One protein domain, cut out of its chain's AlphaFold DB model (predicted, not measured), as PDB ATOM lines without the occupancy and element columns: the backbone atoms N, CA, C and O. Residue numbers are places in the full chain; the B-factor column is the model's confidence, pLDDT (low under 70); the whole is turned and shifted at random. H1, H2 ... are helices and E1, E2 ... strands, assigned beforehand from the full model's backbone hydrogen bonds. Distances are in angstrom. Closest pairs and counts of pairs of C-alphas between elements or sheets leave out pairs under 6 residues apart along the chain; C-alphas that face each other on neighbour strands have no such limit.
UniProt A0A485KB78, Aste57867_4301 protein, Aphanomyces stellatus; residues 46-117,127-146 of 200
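What this domain is: This is residues 46 to 117 and 127 to 146 of the 200 residues of the protein "Aste57867_4301 protein" of Aphanomyces stellatus (UniProt A0A485KB78). Helix H4 runs through the middle of a small helical body, with the short helices H1 and H2 toward one end of the domain and the longest helix, H3, slanting near it on another side. A small ladder of two short antiparallel strands, E1 and E2, lies at one edge, and the loop after H3, residues 107 to 117, reaches far from that ladder. The printed part has 92 residues, with four named helices and two named strands in the order H1, E1, H2, E2, H3, H4, and its class is mostly helix. The whole is compact, with a radius of gyration of the C-alphas of 13.6 A, and spans 40 by 34 by 21 A.

Where its parts are: Start at Thr 46 and go on to C-alpha 51 at (-5.598, 0.246, -9.766), where H1 begins; it covers residues 51 to 55 and is 7.4 A long. Next find E1 at residues 66 to 68, 6.9 A long, and H2 at residues 70 to 77, 10.5 A long. E2 follows at residues 87 to 89, also 6.9 A. H3 covers residues 92 to 106 and runs 21.1 A from C-alpha 92 at (-7.992, 5.126, -32.937). H4 covers residues 129 to 142, 20.2 A long, and ends at C-alpha 142 at (-0.518, -5.621, -13.400).

How they stand to each other: Look first at H1, which touches H4; their closest C-alphas are those of Lys 52 and Phe 142, 6.0 A apart. H1 also touches H2, the closest C-alphas being those of Leu 51 and Ser 71, 5.0 A apart. H2 and H4 are close but not clearly touching, with the C-alphas of Ile 72 and Met 135 closest at 8.0 A; they run opposite ways at a steep tilt of 67 degrees. H3 and H4 are also close but not clearly touching, with Glu 94 and Met 132 closest, their C-alphas 7.5 A apart; they run the same way at a steep tilt of 39 degrees. E1 and E2 are antiparallel neighbours at 155 degrees; find N 67 and O 88 within hydrogen-bond range at 2.9 A, and N 88 and O 67 at 2.9 A. E2 and H4 are only just apart, at 8.1 A. In H2, H3 and H4 every O i to N i+4 pair is within hydrogen-bond range; in H1 it is 0 of 1, and 1 of 2 O i to N i+3 pairs.

The domain as a whole: The two C-alphas farthest apart are those of Gly 85 and Thr 113, 40.4 A. Residues 118 to 126 are not printed, and C-alphas 117 and 127 stand 23.1 A apart across this cut, which lies in the link from H3 to H4. Of the links that are printed whole, none is long. The mean pLDDT of the printed part is 84.1; look at residues 107 to 116 for the values under 70.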
ATOM      1  N   THR A  46       2.409  -0.264  -0.036       81.44
ATOM      2  CA  THR A  46       1.447  -1.103  -0.763       81.44
ATOM      3  C   THR A  46       0.667  -0.274  -1.780       81.44
ATOM      4  O   THR A  46       0.285   0.863  -1.514       81.44
ATOM      5  N   VAL A  47       0.444  -0.837  -2.969       82.50
ATOM      6  CA  VAL A  47      -0.422  -0.224  -3.988       82.50
ATOM      7  C   VAL A  47      -1.853  -0.707  -3.785       82.50
ATOM      8  O   VAL A  47      -2.071  -1.891  -3.525       82.50
ATOM      9  N   ASP A  48      -2.824   0.194  -3.942       82.25
ATOM     10  CA  ASP A  48      -4.241  -0.168  -3.931       82.25
ATOM     11  C   ASP A  48      -4.544  -1.204  -5.048       82.25
ATOM     12  O   ASP A  48      -4.280  -0.950  -6.232       82.25
ATOM     13  N   PRO A  49      -5.091  -2.389  -4.706       75.94
ATOM     14  CA  PRO A  49      -5.457  -3.416  -5.678       75.94
ATOM     15  C   PRO A  49      -6.430  -2.939  -6.771       75.94
ATOM     16  O   PRO A  49      -6.417  -3.495  -7.877       75.94
ATOM     17  N   HIS A  50      -7.253  -1.918  -6.500       85.88
ATOM     18  CA  HIS A  50      -8.227  -1.377  -7.449       85.88
ATOM     19  C   HIS A  50      -7.581  -0.717  -8.669       85.88
ATOM     20  O   HIS A  50      -8.193  -0.714  -9.737       85.88
ATOM     21  N   LEU A  51      -6.311  -0.293  -8.599       88.69
ATOM     22  CA  LEU A  51      -5.598   0.246  -9.766       88.69
ATOM     23  C   LEU A  51      -5.565  -0.728 -10.949       88.69
ATOM     24  O   LEU A  51      -5.547  -0.310 -12.107       88.69
ATOM     25  N   LYS A  52      -5.578  -2.037 -10.679       91.12
ATOM     26  CA  LYS A  52      -5.634  -3.048 -11.736       91.12
ATOM     27  C   LYS A  52      -6.955  -2.990 -12.505       91.12
ATOM     28  O   LYS A  52      -6.963  -3.304 -13.696       91.12
ATOM     29  N   GLN A  53      -8.065  -2.638 -11.859       91.75
ATOM     30  CA  GLN A  53      -9.395  -2.659 -12.475       91.75
ATOM     31  C   GLN A  53      -9.480  -1.650 -13.628       91.75
ATOM     32  O   GLN A  53      -9.930  -2.024 -14.712       91.75
ATOM     33  N   ASP A  54      -8.907  -0.458 -13.442       92.12
ATOM     34  CA  ASP A  54      -8.850   0.621 -14.437       92.12
ATOM     35  C   ASP A  54      -8.217   0.196 -15.779       92.12
ATOM     36  O   ASP A  54      -8.607   0.695 -16.828       92.12
ATOM     37  N   ILE A  55      -7.250  -0.733 -15.780       91.31
ATOM     38  CA  ILE A  55      -6.504  -1.148 -16.991       91.31
ATOM     39  C   ILE A  55      -6.748  -2.601 -17.403       91.31
ATOM     40  O   ILE A  55      -6.123  -3.104 -18.340       91.31
ATOM     41  N   THR A  56      -7.632  -3.321 -16.704       88.75
ATOM     42  CA  THR A  56      -7.758  -4.778 -16.883       88.75
ATOM     43  C   THR A  56      -8.228  -5.161 -18.282       88.75
ATOM     44  O   THR A  56      -7.833  -6.218 -18.775       88.75
ATOM     45  N   LYS A  57      -9.015  -4.297 -18.925       90.31
ATOM     46  CA  LYS A  57      -9.595  -4.515 -20.254       90.31
ATOM     47  C   LYS A  57      -8.998  -3.600 -21.327       90.31
ATOM     48  O   LYS A  57      -9.607  -3.429 -22.373       90.31
ATOM     49  N   LEU A  58      -7.811  -3.028 -21.093       91.38
ATOM     50  CA  LEU A  58      -7.179  -2.056 -22.003       91.38
ATOM     51  C   LEU A  58      -7.149  -2.528 -23.471       91.38
ATOM     52  O   LEU A  58      -7.404  -1.753 -24.384       91.38
ATOM     53  N   THR A  59      -6.853  -3.809 -23.704       89.88
ATOM     54  CA  THR A  59      -6.777  -4.408 -25.049       89.88
ATOM     55  C   THR A  59      -8.141  -4.720 -25.672       89.88
ATOM     56  O   THR A  59      -8.217  -4.958 -26.871       89.88
ATOM     57  N   GLU A  60      -9.206  -4.715 -24.872       93.06
ATOM     58  CA  GLU A  60     -10.590  -4.999 -25.276       93.06
ATOM     59  C   GLU A  60     -11.402  -3.714 -25.507       93.06
ATOM     60  O   GLU A  60     -12.556  -3.778 -25.919       93.06
ATOM     61  N   TRP A  61     -10.826  -2.539 -25.239       94.44
ATOM     62  CA  TRP A  61     -11.523  -1.267 -25.380       94.44
ATOM     63  C   TRP A  61     -11.900  -0.937 -26.832       94.44
ATOM     64  O   TRP A  61     -11.111  -1.071 -27.783       94.44
ATOM     65  N   SER A  62     -13.130  -0.452 -26.979       95.44
ATOM     66  CA  SER A  62     -13.740   0.003 -28.222       95.44
ATOM     67  C   SER A  62     -13.328   1.440 -28.519       95.44
ATOM     68  O   SER A  62     -13.287   2.295 -27.636       95.44
ATOM     69  N   VAL A  63     -12.996   1.704 -29.782       96.25
ATOM     70  CA  VAL A  63     -12.692   3.063 -30.249       96.25
ATOM     71  C   VAL A  63     -13.965   3.900 -30.194       96.25
ATOM     72  O   VAL A  63     -15.029   3.414 -30.559       96.25
ATOM     73  N   GLY A  64     -13.835   5.157 -29.780       95.25
ATOM     74  CA  GLY A  64     -14.942   6.104 -29.681       95.25
ATOM     75  C   GLY A  64     -15.632   6.124 -28.318       95.25
ATOM     76  O   GLY A  64     -16.529   6.938 -28.119       95.25
ATOM     77  N   GLU A  65     -15.193   5.289 -27.375       96.25
ATOM     78  CA  GLU A  65     -15.775   5.183 -26.038       96.25
ATOM     79  C   GLU A  65     -15.000   5.986 -24.984       96.25
ATOM     80  O   GLU A  65     -13.807   6.285 -25.124       96.25
ATOM     81  N   LEU A  66     -15.693   6.330 -23.896       93.38
ATOM     82  CA  LEU A  66     -15.126   7.024 -22.742       93.38
ATOM     83  C   LEU A  66     -14.913   6.044 -21.584       93.38
ATOM     84  O   LEU A  66     -15.869   5.486 -21.050       93.38
ATOM     85  N   TYR A  67     -13.666   5.892 -21.142       93.56
ATOM     86  CA  TYR A  67     -13.296   4.982 -20.058       93.56
ATOM     87  C   TYR A  67     -12.919   5.722 -18.777       93.56
ATOM     88  O   TYR A  67     -12.297   6.789 -18.807       93.56
ATOM     89  N   GLY A  68     -13.298   5.131 -17.643       93.06
ATOM     90  CA  GLY A  68     -12.932   5.593 -16.309       93.06
ATOM     91  C   GLY A  68     -11.582   5.032 -15.857       93.06
ATOM     92  O   GLY A  68     -11.314   3.845 -16.001       93.06
ATOM     93  N   LEU A  69     -10.767   5.906 -15.277       93.06
ATOM     94  CA  LEU A  69      -9.472   5.654 -14.647       93.06
ATOM     95  C   LEU A  69      -9.423   6.278 -13.230       93.06
ATOM     96  O   LEU A  69      -8.510   7.065 -12.948       93.06
ATOM     97  N   PRO A  70     -10.429   6.060 -12.359       92.62
ATOM     98  CA  PRO A  70     -10.517   6.757 -11.076       92.62
ATOM     99  C   PRO A  70      -9.352   6.414 -10.140       92.62
ATOM    100  O   PRO A  70      -8.748   7.317  -9.561       92.62
ATOM    101  N   SER A  71      -8.991   5.135 -10.043       92.25
ATOM    102  CA  SER A  71      -7.967   4.627  -9.125       92.25
ATOM    103  C   SER A  71      -6.575   5.107  -9.538       92.25
ATOM    104  O   SER A  71      -5.793   5.596  -8.724       92.25
ATOM    105  N   ILE A  72      -6.276   5.035 -10.839       91.56
ATOM    106  CA  ILE A  72      -5.029   5.546 -11.417       91.56
ATOM    107  C   ILE A  72      -4.957   7.066 -11.283       91.56
ATOM    108  O   ILE A  72      -3.891   7.608 -10.991       91.56
ATOM    109  N   SER A  73      -6.072   7.768 -11.499       90.94
ATOM    110  CA  SER A  73      -6.119   9.222 -11.367       90.94
ATOM    111  C   SER A  73      -5.818   9.672  -9.943       90.94
ATOM    112  O   SER A  73      -5.031  10.603  -9.775       90.94
ATOM    113  N   GLU A  74      -6.415   9.023  -8.940       90.38
ATOM    114  CA  GLU A  74      -6.173   9.363  -7.537       90.38
ATOM    115  C   GLU A  74      -4.733   9.028  -7.136       90.38
ATOM    116  O   GLU A  74      -4.036   9.895  -6.620       90.38
ATOM    117  N   PHE A  75      -4.226   7.842  -7.493       88.94
ATOM    118  CA  PHE A  75      -2.830   7.476  -7.227       88.94
ATOM    119  C   PHE A  75      -1.834   8.471  -7.839       88.94
ATOM    120  O   PHE A  75      -0.837   8.849  -7.226       88.94
ATOM    121  N   MET A  76      -2.087   8.918  -9.071       87.31
ATOM    122  CA  MET A  76      -1.175   9.821  -9.767       87.31
ATOM    123  C   MET A  76      -1.303  11.276  -9.322       87.31
ATOM    124  O   MET A  76      -0.450  12.072  -9.712       87.31
ATOM    125  N   LYS A  77      -2.324  11.652  -8.544       85.75
ATOM    126  CA  LYS A  77      -2.630  13.038  -8.155       85.75
ATOM    127  C   LYS A  77      -1.443  13.734  -7.494       85.75
ATOM    128  O   LYS A  77      -1.020  14.787  -7.973       85.75
ATOM    129  N   ASP A  78      -0.827  13.072  -6.519       80.00
ATOM    130  CA  ASP A  78       0.343  13.586  -5.796       80.00
ATOM    131  C   ASP A  78       1.656  13.384  -6.570       80.00
ATOM    132  O   ASP A  78       2.677  14.008  -6.290       80.00
ATOM    133  N   LEU A  79       1.620  12.572  -7.631       79.75
ATOM    134  CA  LEU A  79       2.740  12.278  -8.532       79.75
ATOM    135  C   LEU A  79       2.653  13.094  -9.837       79.75
ATOM    136  O   LEU A  79       3.149  12.684 -10.897       79.75
ATOM    137  N   GLY A  80       2.003  14.261  -9.761       79.06
ATOM    138  CA  GLY A  80       1.879  15.233 -10.848       79.06
ATOM    139  C   GLY A  80       0.650  15.097 -11.739       79.06
ATOM    140  O   GLY A  80       0.565  15.778 -12.763       79.06
ATOM    141  N   GLY A  81      -0.269  14.202 -11.390       85.12
ATOM    142  CA  GLY A  81      -1.475  13.875 -12.139       85.12
ATOM    143  C   GLY A  81      -1.192  13.246 -13.504       85.12
ATOM    144  O   GLY A  81      -0.094  13.342 -14.065       85.12
ATOM    145  N   CYS A  82      -2.194  12.587 -14.078       85.00
ATOM    146  CA  CYS A  82      -2.095  12.076 -15.447       85.00
ATOM    147  C   CYS A  82      -3.363  12.242 -16.278       85.00
ATOM    148  O   CYS A  82      -3.268  12.164 -17.494       85.00
ATOM    149  N   THR A  83      -4.523  12.494 -15.679       84.62
ATOM    150  CA  THR A  83      -5.793  12.703 -16.384       84.62
ATOM    151  C   THR A  83      -6.619  13.767 -15.662       84.62
ATOM    152  O   THR A  83      -6.406  14.030 -14.478       84.62
ATOM    153  N   GLN A  84      -7.527  14.414 -16.389       78.38
ATOM    154  CA  GLN A  84      -8.523  15.308 -15.813       78.38
ATOM    155  C   GLN A  84      -9.767  14.493 -15.452       78.38
ATOM    156  O   GLN A  84     -10.432  13.939 -16.325       78.38
ATOM    157  N   GLY A  85     -10.064  14.404 -14.155       81.62
ATOM    158  CA  GLY A  85     -11.279  13.755 -13.654       81.62
ATOM    159  C   GLY A  85     -11.325  12.238 -13.840       81.62
ATOM    160  O   GLY A  85     -12.418  11.679 -13.855       81.62
ATOM    161  N   GLY A  86     -10.176  11.575 -14.018       87.81
ATOM    162  CA  GLY A  86     -10.131  10.117 -14.131       87.81
ATOM    163  C   GLY A  86     -10.864   9.580 -15.353       87.81
ATOM    164  O   GLY A  86     -11.478   8.526 -15.264       87.81
ATOM    165  N   LYS A  87     -10.862  10.301 -16.476       90.38
ATOM    166  CA  LYS A  87     -11.546   9.877 -17.705       90.38
ATOM    167  C   LYS A  87     -10.594   9.902 -18.893       90.38
ATOM    168  O   LYS A  87      -9.663  10.708 -18.938       90.38
ATOM    169  N   LEU A  88     -10.824   9.018 -19.855       90.88
ATOM    170  CA  LEU A  88     -10.075   8.967 -21.101       90.88
ATOM    171  C   LEU A  88     -11.002   8.627 -22.260       90.88
ATOM    172  O   LEU A  88     -11.666   7.595 -22.248       90.88
ATOM    173  N   TYR A  89     -11.005   9.483 -23.274       92.00
ATOM    174  CA  TYR A  89     -11.646   9.178 -24.544       92.00
ATOM    175  C   TYR A  89     -10.696   8.339 -25.398       92.00
ATOM    176  O   TYR A  89      -9.571   8.767 -25.660       92.00
ATOM    177  N   TRP A  90     -11.128   7.145 -25.794       93.12
ATOM    178  CA  TRP A  90     -10.285   6.169 -26.475       93.12
ATOM    179  C   TRP A  90     -10.389   6.314 -27.990       93.12
ATOM    180  O   TRP A  90     -11.362   5.867 -28.598       93.12
ATOM    181  N   ARG A  91      -9.397   6.953 -28.618       93.31
ATOM    182  CA  ARG A  91      -9.388   7.157 -30.071       93.31
ATOM    183  C   ARG A  91      -8.612   6.052 -30.767       93.31
ATOM    184  O   ARG A  91      -7.986   5.180 -30.153       93.31
ATOM    185  N   LEU A  92      -8.684   6.084 -32.091       91.88
ATOM    186  CA  LEU A  92      -7.992   5.126 -32.937       91.88
ATOM    187  C   LEU A  92      -6.471   5.229 -32.749       91.88
ATOM    188  O   LEU A  92      -5.795   4.204 -32.687       91.88
ATOM    189  N   GLU A  93      -5.954   6.445 -32.597       89.88
ATOM    190  CA  GLU A  93      -4.538   6.732 -32.390       89.88
ATOM    191  C   GLU A  93      -4.024   6.100 -31.094       89.88
ATOM    192  O   GLU A  93      -3.004   5.409 -31.108       89.88
ATOM    193  N   GLU A  94      -4.745   6.269 -29.979       90.25
ATOM    194  CA  GLU A  94      -4.396   5.632 -28.709       90.25
ATOM    195  C   GLU A  94      -4.362   4.106 -28.838       90.25
ATOM    196  O   GLU A  94      -3.389   3.472 -28.419       90.25
ATOM    197  N   LYS A  95      -5.378   3.515 -29.480       92.00
ATOM    198  CA  LYS A  95      -5.446   2.066 -29.707       92.00
ATOM    199  C   LYS A  95      -4.267   1.555 -30.533       92.00
ATOM    200  O   LYS A  95      -3.673   0.532 -30.185       92.00
ATOM    201  N   GLN A  96      -3.908   2.256 -31.608       90.94
ATOM    202  CA  GLN A  96      -2.785   1.888 -32.471       90.94
ATOM    203  C   GLN A  96      -1.445   1.997 -31.736       90.94
ATOM    204  O   GLN A  96      -0.652   1.056 -31.777       90.94
ATOM    205  N   ILE A  97      -1.212   3.097 -31.011       89.31
ATOM    206  CA  ILE A  97       0.009   3.301 -30.220       89.31
ATOM    207  C   ILE A  97       0.166   2.192 -29.175       89.31
ATOM    208  O   ILE A  97       1.236   1.586 -29.082       89.31
ATOM    209  N   VAL A  98      -0.893   1.891 -28.413       90.06
ATOM    210  CA  VAL A  98      -0.856   0.811 -27.417       90.06
ATOM    211  C   VAL A  98      -0.590  -0.532 -28.080       90.06
ATOM    212  O   VAL A  98       0.271  -1.267 -27.607       90.06
ATOM    213  N   SER A  99      -1.250  -0.840 -29.198       88.50
ATOM    214  CA  SER A  99      -1.021  -2.096 -29.920       88.50
ATOM    215  C   SER A  99       0.449  -2.268 -30.324       88.50
ATOM    216  O   SER A  99       1.037  -3.307 -30.027       88.50
ATOM    217  N   ILE A 100       1.068  -1.241 -30.915       85.38
ATOM    218  CA  ILE A 100       2.479  -1.267 -31.340       85.38
ATOM    219  C   ILE A 100       3.414  -1.488 -30.144       85.38
ATOM    220  O   ILE A 100       4.325  -2.315 -30.212       85.38
ATOM    221  N   ILE A 101       3.194  -0.768 -29.040       85.31
ATOM    222  CA  ILE A 101       4.034  -0.875 -27.838       85.31
ATOM    223  C   ILE A 101       3.905  -2.264 -27.207       85.31
ATOM    224  O   ILE A 101       4.916  -2.880 -26.874       85.31
ATOM    225  N   LEU A 102       2.681  -2.780 -27.073       84.38
ATOM    226  CA  LEU A 102       2.451  -4.096 -26.481       84.38
ATOM    227  C   LEU A 102       3.048  -5.216 -27.338       84.38
ATOM    228  O   LEU A 102       3.735  -6.075 -26.791       84.38
ATOM    229  N   LYS A 103       2.876  -5.166 -28.664       81.19
ATOM    230  CA  LYS A 103       3.507  -6.109 -29.605       81.19
ATOM    231  C   LYS A 103       5.031  -6.099 -29.484       81.19
ATOM    232  O   LYS A 103       5.655  -7.154 -29.378       81.19
ATOM    233  N   GLY A 104       5.630  -4.908 -29.418       77.75
ATOM    234  CA  GLY A 104       7.072  -4.758 -29.216       77.75
ATOM    235  C   GLY A 104       7.565  -5.273 -27.858       77.75
ATOM    236  O   GLY A 104       8.702  -5.724 -27.752       77.75
ATOM    237  N   TRP A 105       6.723  -5.256 -26.822       77.62
ATOM    238  CA  TRP A 105       7.046  -5.803 -25.499       77.62
ATOM    239  C   TRP A 105       6.862  -7.313 -25.364       77.62
ATOM    240  O   TRP A 105       7.502  -7.894 -24.480       77.62
ATOM    241  N   SER A 106       5.981  -7.919 -26.163       70.94
ATOM    242  CA  SER A 106       5.774  -9.373 -26.191       70.94
ATOM    243  C   SER A 106       6.858 -10.093 -26.995       70.94
ATOM    244  O   SER A 106       7.183 -11.231 -26.684       70.94
ATOM    245  N   GLY A 107       7.473  -9.418 -27.973       61.38
ATOM    246  CA  GLY A 107       8.522 -10.006 -28.814       61.38
ATOM    247  C   GLY A 107       7.993 -10.911 -29.932       61.38
ATOM    248  O   GLY A 107       8.793 -11.524 -30.628       61.38
ATOM    249  N   ASP A 108       6.671 -10.961 -30.126       55.81
ATOM    250  CA  ASP A 108       6.011 -11.865 -31.079       55.81
ATOM    251  C   ASP A 108       6.192 -11.446 -32.551       55.81
ATOM    252  O   ASP A 108       6.127 -12.284 -33.443       55.81
ATOM    253  N   GLU A 109       6.431 -10.157 -32.827       50.19
ATOM    254  CA  GLU A 109       6.484  -9.621 -34.203       50.19
ATOM    255  C   GLU A 109       7.844  -9.036 -34.608       50.19
ATOM    256  O   GLU A 109       8.059  -8.743 -35.784       50.19
ATOM    257  N   PHE A 110       8.781  -8.870 -33.672       51.72
ATOM    258  CA  PHE A 110      10.083  -8.270 -33.962       51.72
ATOM    259  C   PHE A 110      11.202  -9.265 -33.665       51.72
ATOM    260  O   PHE A 110      11.203  -9.854 -32.582       51.72
ATOM    261  N   PRO A 111      12.169  -9.460 -34.585       43.66
ATOM    262  CA  PRO A 111      13.252 -10.410 -34.380       43.66
ATOM    263  C   PRO A 111      13.962 -10.149 -33.046       43.66
ATOM    264  O   PRO A 111      14.105  -9.006 -32.605       43.66
ATOM    265  N   VAL A 112      14.404 -11.249 -32.428       46.53
ATOM    266  CA  VAL A 112      14.972 -11.441 -31.073       46.53
ATOM    267  C   VAL A 112      16.018 -10.388 -30.635       46.53
ATOM    268  O   VAL A 112      16.344 -10.258 -29.455       46.53
ATOM    269  N   THR A 113      16.513  -9.575 -31.565       45.59
ATOM    270  CA  THR A 113      17.424  -8.443 -31.377       45.59
ATOM    271  C   THR A 113      16.800  -7.184 -30.758       45.59
ATOM    272  O   THR A 113      17.555  -6.341 -30.273       45.59
ATOM    273  N   ILE A 114      15.467  -7.041 -30.664       48.47
ATOM    274  CA  ILE A 114      14.820  -5.892 -29.984       48.47
ATOM    275  C   ILE A 114      14.400  -6.224 -28.539       48.47
ATOM    276  O   ILE A 114      13.324  -5.857 -28.079       48.47
ATOM    277  N   LYS A 115      15.277  -6.857 -27.746       54.06
ATOM    278  CA  LYS A 115      15.063  -6.976 -26.282       54.06
ATOM    279  C   LYS A 115      15.003  -5.620 -25.553       54.06
ATOM    280  O   LYS A 115      14.618  -5.566 -24.391       54.06
ATOM    281  N   ASN A 116      15.348  -4.525 -26.236       62.53
ATOM    282  CA  ASN A 116      15.418  -3.170 -25.693       62.53
ATOM    283  C   ASN A 116      14.608  -2.183 -26.549       62.53
ATOM    284  O   ASN A 116      15.176  -1.265 -27.148       62.53
ATOM    285  N   MET A 117      13.288  -2.377 -26.632       70.06
ATOM    286  CA  MET A 117      12.409  -1.448 -27.347       70.06
ATOM    287  C   MET A 117      12.520  -0.042 -26.740       70.06
ATOM    288  O   MET A 117      12.187   0.184 -25.577       70.06
ATOM    289  N   VAL A 127      -2.603  16.719 -25.314       84.38
ATOM    290  CA  VAL A 127      -3.168  15.567 -26.061       84.38
ATOM    291  C   VAL A 127      -3.165  14.220 -25.311       84.38
ATOM    292  O   VAL A 127      -3.340  13.180 -25.922       84.38
ATOM    293  N   GLY A 128      -2.901  14.191 -23.999       85.12
ATOM    294  CA  GLY A 128      -2.988  12.947 -23.212       85.12
ATOM    295  C   GLY A 128      -1.756  12.027 -23.219       85.12
ATOM    296  O   GLY A 128      -1.810  10.932 -22.666       85.12
ATOM    297  N   LYS A 129      -0.598  12.459 -23.743       87.25
ATOM    298  CA  LYS A 129       0.647  11.644 -23.743       87.25
ATOM    299  C   LYS A 129       1.035  11.101 -22.360       87.25
ATOM    300  O   LYS A 129       1.456   9.957 -22.235       87.25
ATOM    301  N   SER A 130       0.910  11.919 -21.312       86.12
ATOM    302  CA  SER A 130       1.205  11.477 -19.941       86.12
ATOM    303  C   SER A 130       0.185  10.465 -19.427       86.12
ATOM    304  O   SER A 130       0.578   9.540 -18.724       86.12
ATOM    305  N   THR A 131      -1.091  10.610 -19.792       89.44
ATOM    306  CA  THR A 131      -2.145   9.631 -19.488       89.44
ATOM    307  C   THR A 131      -1.803   8.285 -20.106       89.44
ATOM    308  O   THR A 131      -1.785   7.276 -19.406       89.44
ATOM    309  N   MET A 132      -1.431   8.296 -21.389       89.62
ATOM    310  CA  MET A 132      -1.009   7.110 -22.129       89.62
ATOM    311  C   MET A 132       0.174   6.404 -21.469       89.62
ATOM    312  O   MET A 132       0.114   5.205 -21.206       89.62
ATOM    313  N   LEU A 133       1.224   7.159 -21.133       90.00
ATOM    314  CA  LEU A 133       2.387   6.617 -20.435       90.00
ATOM    315  C   LEU A 133       1.994   5.951 -19.107       90.00
ATOM    316  O   LEU A 133       2.450   4.848 -18.831       90.00
ATOM    317  N   CYS A 134       1.137   6.589 -18.303       90.19
ATOM    318  CA  CYS A 134       0.716   6.031 -17.015       90.19
ATOM    319  C   CYS A 134      -0.077   4.731 -17.198       90.19
ATOM    320  O   CYS A 134       0.238   3.740 -16.547       90.19
ATOM    321  N   MET A 135      -1.039   4.687 -18.124       92.06
ATOM    322  CA  MET A 135      -1.785   3.455 -18.415       92.06
ATOM    323  C   MET A 135      -0.867   2.302 -18.826       92.06
ATOM    324  O   MET A 135      -1.029   1.189 -18.332       92.06
ATOM    325  N   LEU A 136       0.117   2.566 -19.691       91.31
ATOM    326  CA  LEU A 136       1.083   1.559 -20.132       91.31
ATOM    327  C   LEU A 136       1.956   1.048 -18.980       91.31
ATOM    328  O   LEU A 136       2.219  -0.150 -18.909       91.31
ATOM    329  N   VAL A 137       2.363   1.926 -18.054       91.25
ATOM    330  CA  VAL A 137       3.091   1.546 -16.831       91.25
ATOM    331  C   VAL A 137       2.253   0.596 -15.978       91.25
ATOM    332  O   VAL A 137       2.718  -0.490 -15.635       91.25
ATOM    333  N   PHE A 138       1.003   0.955 -15.674       92.19
ATOM    334  CA  PHE A 138       0.128   0.102 -14.865       92.19
ATOM    335  C   PHE A 138      -0.218  -1.208 -15.569       92.19
ATOM    336  O   PHE A 138      -0.240  -2.259 -14.931       92.19
ATOM    337  N   TYR A 139      -0.415  -1.184 -16.887       91.62
ATOM    338  CA  TYR A 139      -0.604  -2.398 -17.672       91.62
ATOM    339  C   TYR A 139       0.628  -3.314 -17.597       91.62
ATOM    340  O   TYR A 139       0.493  -4.504 -17.312       91.62
ATOM    341  N   ALA A 140       1.838  -2.773 -17.777       89.19
ATOM    342  CA  ALA A 140       3.080  -3.539 -17.665       89.19
ATOM    343  C   ALA A 140       3.226  -4.198 -16.282       89.19
ATOM    344  O   ALA A 140       3.559  -5.382 -16.191       89.19
ATOM    345  N   VAL A 141       2.903  -3.477 -15.207       89.94
ATOM    346  CA  VAL A 141       2.933  -4.027 -13.847       89.94
ATOM    347  C   VAL A 141       1.844  -5.086 -13.668       89.94
ATOM    348  O   VAL A 141       2.128  -6.251 -13.412       89.94
ATOM    349  N   PHE A 142       0.570  -4.738 -13.822       90.50
ATOM    350  CA  PHE A 142      -0.518  -5.621 -13.400       90.50
ATOM    351  C   PHE A 142      -0.821  -6.775 -14.356       90.50
ATOM    352  O   PHE A 142      -1.254  -7.833 -13.892       90.50
ATOM    353  N   LYS A 143      -0.632  -6.579 -15.665       88.44
ATOM    354  CA  LYS A 143      -0.918  -7.597 -16.686       88.44
ATOM    355  C   LYS A 143       0.325  -8.366 -17.096       88.44
ATOM    356  O   LYS A 143       0.247  -9.582 -17.199       88.44
ATOM    357  N   GLN A 144       1.459  -7.688 -17.270       83.50
ATOM    358  CA  GLN A 144       2.705  -8.348 -17.682       83.50
ATOM    359  C   GLN A 144       3.619  -8.737 -16.512       83.50
ATOM    360  O   GLN A 144       4.651  -9.357 -16.751       83.50
ATOM    361  N   LYS A 145       3.268  -8.381 -15.265       85.44
ATOM    362  CA  LYS A 145       4.071  -8.674 -14.062       85.44
ATOM    363  C   LYS A 145       5.503  -8.124 -14.143       85.44
ATOM    364  O   LYS A 145       6.426  -8.696 -13.573       85.44
ATOM    365  N   LYS A 146       5.695  -7.000 -14.842       85.44
ATOM    366  CA  LYS A 146       6.999  -6.339 -14.989       85.44
ATOM    367  C   LYS A 146       7.195  -5.272 -13.917       85.44
ATOM    368  O   LYS A 146       6.280  -4.512 -13.617       85.44
TER     369      LYS A 146